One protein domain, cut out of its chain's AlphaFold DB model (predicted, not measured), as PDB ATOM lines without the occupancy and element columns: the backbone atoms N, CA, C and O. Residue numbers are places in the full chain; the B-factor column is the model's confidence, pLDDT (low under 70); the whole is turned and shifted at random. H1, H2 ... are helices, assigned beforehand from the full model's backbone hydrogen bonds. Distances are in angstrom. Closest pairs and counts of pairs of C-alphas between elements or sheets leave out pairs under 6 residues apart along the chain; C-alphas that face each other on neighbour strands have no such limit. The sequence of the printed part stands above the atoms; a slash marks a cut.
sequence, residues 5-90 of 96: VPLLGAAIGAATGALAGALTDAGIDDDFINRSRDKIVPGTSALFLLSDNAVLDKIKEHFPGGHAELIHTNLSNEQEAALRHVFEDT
ATOM      1  N   VAL A   5      -4.759  43.400 -49.786       75.38
ATOM      2  CA  VAL A   5      -4.992  42.749 -48.486       75.38
ATOM      3  C   VAL A   5      -3.689  42.245 -47.844       75.38
ATOM      4  O   VAL A   5      -3.524  42.466 -46.646       75.38
ATOM      5  N   PRO A   6      -2.722  41.658 -48.584       74.06
ATOM      6  CA  PRO A   6      -1.450  41.243 -47.991       74.06
ATOM      7  C   PRO A   6      -0.609  42.420 -47.486       74.06
ATOM      8  O   PRO A   6      -0.038  42.343 -46.403       74.06
ATOM      9  N   LEU A   7      -0.563  43.525 -48.237       77.06
ATOM     10  CA  LEU A   7       0.215  44.707 -47.861       77.06
ATOM     11  C   LEU A   7      -0.421  45.436 -46.668       77.06
ATOM     12  O   LEU A   7       0.278  45.851 -45.749       77.06
ATOM     13  N   LEU A   8      -1.755  45.522 -46.650       75.12
ATOM     14  CA  LEU A   8      -2.520  46.077 -45.537       75.12
ATOM     15  C   LEU A   8      -2.379  45.213 -44.273       75.12
ATOM     16  O   LEU A   8      -2.147  45.743 -43.192       75.12
ATOM     17  N   GLY A   9      -2.447  43.887 -44.413       72.75
ATOM     18  CA  GLY A   9      -2.224  42.948 -43.314       72.75
ATOM     19  C   GLY A   9      -0.803  43.020 -42.752       72.75
ATOM     20  O   GLY A   9      -0.631  43.013 -41.537       72.75
ATOM     21  N   ALA A  10       0.207  43.160 -43.615       77.81
ATOM     22  CA  ALA A  10       1.597  43.335 -43.196       77.81
ATOM     23  C   ALA A  10       1.826  44.674 -42.475       77.81
ATOM     24  O   ALA A  10       2.494  44.694 -41.447       77.81
ATOM     25  N   ALA A  11       1.241  45.773 -42.962       73.00
ATOM     26  CA  ALA A  11       1.348  47.083 -42.319       73.00
ATOM     27  C   ALA A  11       0.677  47.105 -40.935       73.00
ATOM     28  O   ALA A  11       1.290  47.545 -39.963       73.00
ATOM     29  N   ILE A  12      -0.543  46.565 -40.822       75.56
ATOM     30  CA  ILE A  12      -1.255  46.444 -39.541       75.56
ATOM     31  C   ILE A  12      -0.490  45.511 -38.590       75.56
ATOM     32  O   ILE A  12      -0.323  45.829 -37.412       75.56
ATOM     33  N   GLY A  13       0.014  44.381 -39.095       73.75
ATOM     34  CA  GLY A  13       0.790  43.419 -38.313       73.75
ATOM     35  C   GLY A  13       2.107  43.995 -37.787       73.75
ATOM     36  O   GLY A  13       2.424  43.800 -36.617       73.75
ATOM     37  N   ALA A  14       2.837  44.752 -38.609       81.25
ATOM     38  CA  ALA A  14       4.083  45.403 -38.214       81.25
ATOM     39  C   ALA A  14       3.853  46.521 -37.187       81.25
ATOM     40  O   ALA A  14       4.567  46.573 -36.190       81.25
ATOM     41  N   ALA A  15       2.834  47.367 -37.382       76.31
ATOM     42  CA  ALA A  15       2.483  48.412 -36.418       76.31
ATOM     43  C   ALA A  15       2.082  47.815 -35.059       76.31
ATOM     44  O   ALA A  15       2.572  48.242 -34.017       76.31
ATOM     45  N   THR A  16       1.251  46.768 -35.081       79.88
ATOM     46  CA  THR A  16       0.820  46.063 -33.864       79.88
ATOM     47  C   THR A  16       1.999  45.371 -33.174       79.88
ATOM     48  O   THR A  16       2.105  45.422 -31.954       79.88
ATOM     49  N   GLY A  17       2.904  44.747 -33.937       79.25
ATOM     50  CA  GLY A  17       4.088  44.078 -33.395       79.25
ATOM     51  C   GLY A  17       5.113  45.041 -32.793       79.25
ATOM     52  O   GLY A  17       5.658  44.755 -31.732       79.25
ATOM     53  N   ALA A  18       5.344  46.193 -33.430       82.94
ATOM     54  CA  ALA A  18       6.233  47.231 -32.910       82.94
ATOM     55  C   ALA A  18       5.692  47.841 -31.609       82.94
ATOM     56  O   ALA A  18       6.438  47.973 -30.642       82.94
ATOM     57  N   LEU A  19       4.387  48.135 -31.560       79.81
ATOM     58  CA  LEU A  19       3.724  48.598 -30.341       79.81
ATOM     59  C   LEU A  19       3.811  47.550 -29.226       79.81
ATOM     60  O   LEU A  19       4.181  47.885 -28.108       79.81
ATOM     61  N   ALA A  20       3.510  46.283 -29.525       81.69
ATOM     62  CA  ALA A  20       3.603  45.208 -28.543       81.69
ATOM     63  C   ALA A  20       5.026  45.074 -27.976       81.69
ATOM     64  O   ALA A  20       5.184  45.023 -26.764       81.69
ATOM     65  N   GLY A  21       6.057  45.103 -28.828       82.19
ATOM     66  CA  GLY A  21       7.452  45.039 -28.382       82.19
ATOM     67  C   GLY A  21       7.866  46.218 -27.495       82.19
ATOM     68  O   GLY A  21       8.537  46.015 -26.489       82.19
ATOM     69  N   ALA A  22       7.423  47.433 -27.829       81.50
ATOM     70  CA  ALA A  22       7.657  48.625 -27.016       81.50
ATOM     71  C   ALA A  22       6.974  48.555 -25.641       81.50
ATOM     72  O   ALA A  22       7.558  48.962 -24.640       81.50
ATOM     73  N   LEU A  23       5.751  48.018 -25.581       79.88
ATOM     74  CA  LEU A  23       5.050  47.786 -24.319       79.88
ATOM     75  C   LEU A  23       5.820  46.768 -23.460       79.88
ATOM     76  O   LEU A  23       6.074  47.040 -22.287       79.88
ATOM     77  N   THR A  24       6.256  45.648 -24.044       83.12
ATOM     78  CA  THR A  24       7.055  44.637 -23.333       83.12
ATOM     79  C   THR A  24       8.345  45.217 -22.753       83.12
ATOM     80  O   THR A  24       8.650  44.982 -21.582       83.12
ATOM     81  N   ASP A  25       9.075  46.020 -23.530       80.56
ATOM     82  CA  ASP A  25      10.295  46.697 -23.067       80.56
ATOM     83  C   ASP A  25      10.005  47.699 -21.936       80.56
ATOM     84  O   ASP A  25      10.725  47.782 -20.937       80.56
ATOM     85  N   ALA A  26       8.853  48.364 -22.012       75.94
ATOM     86  CA  ALA A  26       8.334  49.214 -20.957       75.94
ATOM     87  C   ALA A  26       7.786  48.442 -19.746       75.94
ATOM     88  O   ALA A  26       7.087  49.036 -18.944       75.94
ATOM     89  N   GLY A  27       8.060  47.146 -19.565       73.50
ATOM     90  CA  GLY A  27       7.660  46.403 -18.360       73.50
ATOM     91  C   GLY A  27       6.188  45.981 -18.322       73.50
ATOM     92  O   GLY A  27       5.661  45.650 -17.255       73.50
ATOM     93  N   ILE A  28       5.520  45.992 -19.473       80.69
ATOM     94  CA  ILE A  28       4.170  45.466 -19.651       80.69
ATOM     95  C   ILE A  28       4.278  44.022 -20.165       80.69
ATOM     96  O   ILE A  28       4.679  43.797 -21.297       80.69
ATOM     97  N   ASP A  29       3.934  43.029 -19.346       79.62
ATOM     98  CA  ASP A  29       4.165  41.621 -19.697       79.62
ATOM     99  C   ASP A  29       3.286  41.077 -20.847       79.62
ATOM    100  O   ASP A  29       2.213  41.593 -21.174       79.62
ATOM    101  N   ASP A  30       3.741  39.981 -21.461       79.56
ATOM    102  CA  ASP A  30       3.053  39.340 -22.589       79.56
ATOM    103  C   ASP A  30       1.663  38.797 -22.208       79.56
ATOM    104  O   ASP A  30       0.745  38.788 -23.032       79.56
ATOM    105  N   ASP A  31       1.469  38.371 -20.955       81.44
ATOM    106  CA  ASP A  31       0.178  37.876 -20.465       81.44
ATOM    107  C   ASP A  31      -0.861  39.002 -20.412       81.44
ATOM    108  O   ASP A  31      -2.048  38.798 -20.686       81.44
ATOM    109  N   PHE A  32      -0.447  40.215 -20.057       78.12
ATOM    110  CA  PHE A  32      -1.275  41.407 -20.120       78.12
ATOM    111  C   PHE A  32      -1.654  41.768 -21.556       78.12
ATOM    112  O   PHE A  32      -2.834  42.027 -21.826       78.12
ATOM    113  N   ILE A  33      -0.689  41.755 -22.478       79.06
ATOM    114  CA  ILE A  33      -0.936  42.063 -23.893       79.06
ATOM    115  C   ILE A  33      -1.916  41.045 -24.483       79.06
ATOM    116  O   ILE A  33      -2.906  41.430 -25.112       79.06
ATOM    117  N   ASN A  34      -1.698  39.754 -24.225       81.94
ATOM    118  CA  ASN A  34      -2.566  38.683 -24.710       81.94
ATOM    119  C   ASN A  34      -3.985  38.793 -24.140       81.94
ATOM    120  O   ASN A  34      -4.949  38.788 -24.903       81.94
ATOM    121  N   ARG A  35      -4.134  38.999 -22.824       78.75
ATOM    122  CA  ARG A  35      -5.458  39.187 -22.202       78.75
ATOM    123  C   ARG A  35      -6.194  40.404 -22.751       78.75
ATOM    124  O   ARG A  35      -7.397  40.328 -22.984       78.75
ATOM    125  N   SER A  36      -5.489  41.513 -22.972       79.19
ATOM    126  CA  SER A  36      -6.075  42.714 -23.573       79.19
ATOM    127  C   SER A  36      -6.556  42.424 -24.993       79.19
ATOM    128  O   SER A  36      -7.693  42.738 -25.334       79.19
ATOM    129  N   ARG A  37      -5.734  41.751 -25.807       77.06
ATOM    130  CA  ARG A  37      -6.082  41.361 -27.178       77.06
ATOM    131  C   ARG A  37      -7.315  40.461 -27.236       77.06
ATOM    132  O   ARG A  37      -8.170  40.678 -28.086       77.06
ATOM    133  N   ASP A  38      -7.426  39.503 -26.320       81.19
ATOM    134  CA  ASP A  38      -8.568  38.585 -26.249       81.19
ATOM    135  C   ASP A  38      -9.866  39.294 -25.837       81.19
ATOM    136  O   ASP A  38     -10.961  38.875 -26.218       81.19
ATOM    137  N   LYS A  39      -9.757  40.383 -25.065       76.75
ATOM    138  CA  LYS A  39     -10.901  41.188 -24.615       76.75
ATOM    139  C   LYS A  39     -11.329  42.251 -25.622       76.75
ATOM    140  O   LYS A  39     -12.498  42.634 -25.614       76.75
ATOM    141  N   ILE A  40     -10.427  42.706 -26.495       78.12
ATOM    142  CA  ILE A  40     -10.730  43.672 -27.557       78.12
ATOM    143  C   ILE A  40     -11.355  42.932 -28.749       78.12
ATOM    144  O   ILE A  40     -10.698  42.531 -29.708       78.12
ATOM    145  N   VAL A  41     -12.670  42.763 -28.682       79.19
ATOM    146  CA  VAL A  41     -13.527  42.223 -29.746       79.19
ATOM    147  C   VAL A  41     -14.324  43.350 -30.425       79.19
ATOM    148  O   VAL A  41     -14.424  44.450 -29.870       79.19
ATOM    149  N   PRO A  42     -14.933  43.127 -31.609       81.50
ATOM    150  CA  PRO A  42     -15.805  44.126 -32.224       81.50
ATOM    151  C   PRO A  42     -16.871  44.638 -31.242       81.50
ATOM    152  O   PRO A  42     -17.609  43.850 -30.655       81.50
ATOM    153  N   GLY A  43     -16.942  45.961 -31.061       77.06
ATOM    154  CA  GLY A  43     -17.823  46.606 -30.076       77.06
ATOM    155  C   GLY A  43     -17.174  46.904 -28.718       77.06
ATOM    156  O   GLY A  43     -17.855  47.417 -27.834       77.06
ATOM    157  N   THR A  44     -15.877  46.630 -28.551       75.50
ATOM    158  CA  THR A  44     -15.106  46.947 -27.338       75.50
ATOM    159  C   THR A  44     -13.839  47.737 -27.677       75.50
ATOM    160  O   THR A  44     -13.393  47.762 -28.825       75.50
ATOM    161  N   SER A  45     -13.265  48.405 -26.678       73.69
ATOM    162  CA  SER A  45     -12.048  49.209 -26.807       73.69
ATOM    163  C   SER A  45     -11.193  49.076 -25.553       73.69
ATOM    164  O   SER A  45     -11.738  48.993 -24.452       73.69
ATOM    165  N   ALA A  46      -9.873  49.127 -25.709       76.69
ATOM    166  CA  ALA A  46      -8.938  49.278 -24.600       76.69
ATOM    167  C   ALA A  46      -8.384  50.703 -24.568       76.69
ATOM    168  O   ALA A  46      -8.106  51.290 -25.614       76.69
ATOM    169  N   LEU A  47      -8.223  51.244 -23.364       76.81
ATOM    170  CA  LEU A  47      -7.584  52.529 -23.114       76.81
ATOM    171  C   LEU A  47      -6.395  52.285 -22.187       76.81
ATOM    172  O   LEU A  47      -6.576  51.811 -21.068       76.81
ATOM    173  N   PHE A  48      -5.194  52.607 -22.662       75.38
ATOM    174  CA  PHE A  48      -3.969  52.547 -21.869       75.38
ATOM    175  C   PHE A  48      -3.666  53.948 -21.341       75.38
ATOM    176  O   PHE A  48      -3.700  54.916 -22.098       75.38
ATOM    177  N   LEU A  49      -3.397  54.060 -20.043       74.31
ATOM    178  CA  LEU A  49      -3.070  55.322 -19.387       74.31
ATOM    179  C   LEU A  49      -1.693  55.197 -18.744       74.31
ATOM    180  O   LEU A  49      -1.476  54.314 -17.918       74.31
ATOM    181  N   LEU A  50      -0.791  56.107 -19.101       75.50
ATOM    182  CA  LEU A  50       0.497  56.274 -18.445       75.50
ATOM    183  C   LEU A  50       0.424  57.512 -17.550       75.50
ATOM    184  O   LEU A  50       0.106  58.603 -18.025       75.50
ATOM    185  N   SER A  51       0.701  57.355 -16.261       72.56
ATOM    186  CA  SER A  51       0.703  58.463 -15.307       72.56
ATOM    187  C   SER A  51       1.786  58.248 -14.270       72.56
ATOM    188  O   SER A  51       1.897  57.161 -13.708       72.56
ATOM    189  N   ASP A  52       2.510  59.315 -13.954       69.62
ATOM    190  CA  ASP A  52       3.360  59.357 -12.774       69.62
ATOM    191  C   ASP A  52       2.481  59.580 -11.531       69.62
ATOM    192  O   ASP A  52       1.545  60.385 -11.555       69.62
ATOM    193  N   ASN A  53       2.747  58.835 -10.457       63.97
ATOM    194  CA  ASN A  53       2.148  59.046  -9.134       63.97
ATOM    195  C   ASN A  53       0.596  59.045  -9.070       63.97
ATOM    196  O   ASN A  53      -0.025  59.797  -8.310       63.97
ATOM    197  N   ALA A  54      -0.064  58.196  -9.865       63.97
ATOM    198  CA  ALA A  54      -1.525  58.141  -9.914       63.97
ATOM    199  C   ALA A  54      -2.164  57.480  -8.678       63.97
ATOM    200  O   ALA A  54      -1.798  56.381  -8.264       63.97
ATOM    201  N   VAL A  55      -3.225  58.103  -8.151       67.25
ATOM    202  CA  VAL A  55      -4.109  57.475  -7.158       67.25
ATOM    203  C   VAL A  55      -5.155  56.643  -7.900       67.25
ATOM    204  O   VAL A  55      -6.129  57.192  -8.416       67.25
ATOM    205  N   LEU A  56      -4.959  55.321  -7.953       69.50
ATOM    206  CA  LEU A  56      -5.810  54.387  -8.712       69.50
ATOM    207  C   LEU A  56      -7.307  54.523  -8.392       69.50
ATOM    208  O   LEU A  56      -8.142  54.388  -9.286       69.50
ATOM    209  N   ASP A  57      -7.654  54.831  -7.141       67.94
ATOM    210  CA  ASP A  57      -9.048  55.007  -6.718       67.94
ATOM    211  C   ASP A  57      -9.721  56.206  -7.395       67.94
ATOM    212  O   ASP A  57     -10.873  56.106  -7.815       67.94
ATOM    213  N   LYS A  58      -8.983  57.304  -7.613       71.50
ATOM    214  CA  LYS A  58      -9.498  58.465  -8.353       71.50
ATOM    215  C   LYS A  58      -9.722  58.138  -9.820       71.50
ATOM    216  O   LYS A  58     -10.683  58.620 -10.407       71.50
ATOM    217  N   ILE A  59      -8.854  57.326 -10.424       73.44
ATOM    218  CA  ILE A  59      -9.015  56.912 -11.822       73.44
ATOM    219  C   ILE A  59     -10.292  56.079 -11.967       73.44
ATOM    220  O   ILE A  59     -11.106  56.363 -12.840       73.44
ATOM    221  N   LYS A  60     -10.515  55.109 -11.072       70.25
ATOM    222  CA  LYS A  60     -11.710  54.249 -11.089       70.25
ATOM    223  C   LYS A  60     -13.018  55.036 -10.977       70.25
ATOM    224  O   LYS A  60     -13.970  54.696 -11.668       70.25
ATOM    225  N   GLU A  61     -13.060  56.095 -10.166       73.31
ATOM    226  CA  GLU A  61     -14.238  56.974 -10.047       73.31
ATOM    227  C   GLU A  61     -14.627  57.664 -11.364       73.31
ATOM    228  O   GLU A  61     -15.803  57.957 -11.576       73.31
ATOM    229  N   HIS A  62     -13.668  57.896 -12.268       74.50
ATOM    230  CA  HIS A  62     -13.908  58.573 -13.546       74.50
ATOM    231  C   HIS A  62     -14.302  57.620 -14.685       74.50
ATOM    232  O   HIS A  62     -14.626  58.091 -15.774       74.50
ATOM    233  N   PHE A  63     -14.319  56.302 -14.451       69.81
ATOM    234  CA  PHE A  63     -14.808  55.311 -15.413       69.81
ATOM    235  C   PHE A  63     -16.233  54.862 -15.047       69.81
ATOM    236  O   PHE A  63     -16.410  53.912 -14.275       69.81
ATOM    237  N   PRO A  64     -17.280  55.518 -15.589       57.00
ATOM    238  CA  PRO A  64     -18.659  55.160 -15.290       57.00
ATOM    239  C   PRO A  64     -18.966  53.743 -15.790       57.00
ATOM    240  O   PRO A  64     -18.750  53.420 -16.956       57.00
ATOM    241  N   GLY A  65     -19.495  52.895 -14.905       60.75
ATOM    242  CA  GLY A  65     -20.027  51.574 -15.261       60.75
ATOM    243  C   GLY A  65     -19.235  50.363 -14.763       60.75
ATOM    244  O   GLY A  65     -19.698  49.249 -14.955       60.75
ATOM    245  N   GLY A  66     -18.080  50.523 -14.106       56.34
ATOM    246  CA  GLY A  66     -17.387  49.402 -13.439       56.34
ATOM    247  C   GLY A  66     -16.864  48.284 -14.361       56.34
ATOM    248  O   GLY A  66     -16.411  47.254 -13.873       56.34
ATOM    249  N   HIS A  67     -16.914  48.478 -15.683       57.12
ATOM    250  CA  HIS A  67     -16.477  47.503 -16.690       57.12
ATOM    251  C   HIS A  67     -15.025  47.698 -17.149       57.12
ATOM    252  O   HIS A  67     -14.523  46.905 -17.941       57.12
ATOM    253  N   ALA A  68     -14.356  48.751 -16.675       58.06
ATOM    254  CA  ALA A  68     -12.954  48.984 -16.979       58.06
ATOM    255  C   ALA A  68     -12.095  48.075 -16.093       58.06
ATOM    256  O   ALA A  68     -12.009  48.259 -14.877       58.06
ATOM    257  N   GLU A  69     -11.469  47.074 -16.703       60.47
ATOM    258  CA  GLU A  69     -10.421  46.312 -16.042       60.47
ATOM    259  C   GLU A  69      -9.177  47.194 -15.964       60.47
ATOM    260  O   GLU A  69      -8.489  47.431 -16.955       60.47
ATOM    261  N   LEU A  70      -8.931  47.739 -14.774       59.56
ATOM    262  CA  LEU A  70      -7.725  48.502 -14.514       59.56
ATOM    263  C   LEU A  70      -6.570  47.523 -14.342       59.56
ATOM    264  O   LEU A  70      -6.534  46.763 -13.372       59.56
ATOM    265  N   ILE A  71      -5.620  47.581 -15.262       60.78
ATOM    266  CA  ILE A  71      -4.403  46.794 -15.181       60.78
ATOM    267  C   ILE A  71      -3.237  47.767 -15.039       60.78
ATOM    268  O   ILE A  71      -3.110  48.713 -15.812       60.78
ATOM    269  N   HIS A  72      -2.443  47.564 -13.991       63.12
ATOM    270  CA  HIS A  72      -1.367  48.457 -13.571       63.12
ATOM    271  C   HIS A  72      -0.056  47.678 -13.488       63.12
ATOM    272  O   HIS A  72      -0.031  46.581 -12.931       63.12
ATOM    273  N   THR A  73       1.023  48.275 -13.986       66.31
ATOM    274  CA  THR A  73       2.401  47.814 -13.785       66.31
ATOM    275  C   THR A  73       3.246  48.987 -13.287       66.31
ATOM    276  O   THR A  73       2.948  50.145 -13.583       66.31
ATOM    277  N   ASN A  74       4.271  48.705 -12.488       68.56
ATOM    278  CA  ASN A  74       5.213  49.732 -12.048       68.56
ATOM    279  C   ASN A  74       6.327  49.846 -13.082       68.56
ATOM    280  O   ASN A  74       6.984  48.850 -13.378       68.56
ATOM    281  N   LEU A  75       6.553  51.059 -13.582       74.56
ATOM    282  CA  LEU A  75       7.616  51.341 -14.540       74.56
ATOM    283  C   LEU A  75       8.803  51.978 -13.828       74.56
ATOM    284  O   LEU A  75       8.625  52.828 -12.953       74.56
ATOM    285  N   SER A  76      10.016  51.579 -14.197       80.25
ATOM    286  CA  SER A  76      11.200  52.377 -13.888       80.25
ATOM    287  C   SER A  76      11.199  53.663 -14.726       80.25
ATOM    288  O   SER A  76      10.555  53.732 -15.774       80.25
ATOM    289  N   ASN A  77      11.972  54.669 -14.313       80.31
ATOM    290  CA  ASN A  77      12.117  55.914 -15.082       80.31
ATOM    291  C   ASN A  77      12.599  55.664 -16.524       80.31
ATOM    292  O   ASN A  77      12.211  56.379 -17.443       80.31
ATOM    293  N   GLU A  78      13.449  54.652 -16.722       81.19
ATOM    294  CA  GLU A  78      13.969  54.274 -18.041       81.19
ATOM    295  C   GLU A  78      12.869  53.652 -18.913       81.19
ATOM    296  O   GLU A  78      12.728  54.012 -20.080       81.19
ATOM    297  N   GLN A  79      12.045  52.778 -18.327       80.00
ATOM    298  CA  GLN A  79      10.912  52.140 -19.003       80.00
ATOM    299  C   GLN A  79       9.813  53.149 -19.354       80.00
ATOM    300  O   GLN A  79       9.250  53.098 -20.446       80.00
ATOM    301  N   GLU A  80       9.536  54.100 -18.459       80.12
ATOM    302  CA  GLU A  80       8.612  55.200 -18.737       80.12
ATOM    303  C   GLU A  80       9.113  56.061 -19.904       80.12
ATOM    304  O   GLU A  80       8.341  56.377 -20.809       80.12
ATOM    305  N   ALA A  81      10.399  56.421 -19.911       81.44
ATOM    306  CA  ALA A  81      10.989  57.221 -20.980       81.44
ATOM    307  C   ALA A  81      10.929  56.505 -22.339       81.44
ATOM    308  O   ALA A  81      10.554  57.123 -23.338       81.44
ATOM    309  N   ALA A  82      11.233  55.204 -22.374       80.56
ATOM    310  CA  ALA A  82      11.110  54.385 -23.580       80.56
ATOM    311  C   ALA A  82       9.664  54.358 -24.100       80.56
ATOM    312  O   ALA A  82       9.421  54.533 -25.295       80.56
ATOM    313  N   LEU A  83       8.690  54.215 -23.196       77.06
ATOM    314  CA  LEU A  83       7.281  54.191 -23.563       77.06
ATOM    315  C   LEU A  83       6.790  55.547 -24.084       77.06
ATOM    316  O   LEU A  83       6.055  55.598 -25.069       77.06
ATOM    317  N   ARG A  84       7.224  56.654 -23.466       80.06
ATOM    318  CA  ARG A  84       6.918  58.015 -23.937       80.06
ATOM    319  C   ARG A  84       7.429  58.251 -25.352       80.06
ATOM    320  O   ARG A  84       6.655  58.709 -26.182       80.06
ATOM    321  N   HIS A  85       8.666  57.853 -25.646       78.38
ATOM    322  CA  HIS A  85       9.257  58.010 -26.977       78.38
ATOM    323  C   HIS A  85       8.421  57.327 -28.072       78.38
ATOM    324  O   HIS A  85       8.213  57.881 -29.146       78.38
ATOM    325  N   VAL A  86       7.881  56.140 -27.787       76.69
ATOM    326  CA  VAL A  86       7.059  55.370 -28.739       76.69
ATOM    327  C   VAL A  86       5.744  56.087 -29.065       76.69
ATOM    328  O   VAL A  86       5.293  56.077 -30.214       76.69
ATOM    329  N   PHE A  87       5.124  56.727 -28.071       72.94
ATOM    330  CA  PHE A  87       3.877  57.470 -28.266       72.94
ATOM    331  C   PHE A  87       4.098  58.893 -28.803       72.94
ATOM    332  O   PHE A  87       3.241  59.385 -29.532       72.94
ATOM    333  N   GLU A  88       5.235  59.526 -28.514       74.62
ATOM    334  CA  GLU A  88       5.621  60.835 -29.066       74.62
ATOM    335  C   GLU A  88       5.956  60.746 -30.566       74.62
ATOM    336  O   GLU A  88       5.481  61.568 -31.349       74.62
ATOM    337  N   ASP A  89       6.657  59.692 -31.003       60.22
ATOM    338  CA  ASP A  89       6.986  59.460 -32.421       60.22
ATOM    339  C   ASP A  89       5.752  59.188 -33.305       60.22
ATOM    340  O   ASP A  89       5.812  59.275 -34.537       60.22
ATOM    341  N   THR A  90       4.610  58.840 -32.703       55.72
ATOM    342  CA  THR A  90       3.375  58.533 -33.442       55.72
ATOM    343  C   THR A  90       2.681  59.805 -33.966       55.72
ATOM    344  O   THR A  90       1.957  59.740 -34.963       55.72
TER     345      THR A  90
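What this domain is: This is residues 5 to 90 of the 96 residues of the protein "Putative membrane protein" of Saccharopolyspora phatthalungensis (UniProt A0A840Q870). A long helix, H1, sticks out as an arm with residues 5 to 17, and its other end packs on H4, while H2 folds back near that end. Two long links run out to the small helix H3 and back, well away from the other helices. The printed part has 86 residues, with four named helices in the order H1, H2, H3, H4 and no named strand, an all-helix class. It is only just loose, close to compact, with a radius of gyration of the C-alphas of 14.6 A and spans of 44 by 34 by 23 A.

How they stand to each other: H1, residues 5 to 25, is close to but not clearly touching H2, residues 30 to 39; their closest C-alphas, of Thr 24 and Asp 30, are 6.7 A apart. They run opposite ways at a steep tilt of 48 degrees. H3, residues 56 to 61, is apart from H1 and H2. H1, with residues 19 to 25 alone, touches H4, residues 77 to 88, at a shallow tilt of 24 degrees, opposite ways; the closest C-alphas, of Ala 22 and Leu 83, are 6.6 A apart. In H1, H2, H3 and H4 every O i to N i+4 pair is within hydrogen-bond range.

Where its parts are: H1 begins at C-alpha 5 (-4.992, 42.749, -48.486) and is 29.9 A long, H2 14.2 A, H3 8.9 A and H4 16.2 A, ending at C-alpha 88 (5.621, 60.835, -29.066).

The domain as a whole: The farthest C-alphas, of Pro 6 and Asp 57, are 44.2 A apart. The printed part has no cut; the links H2 to H3 and H3 to H4 are long. The model's pLDDT is under 70 at residues 52 to 57, 63 to 74 and 89 to 90.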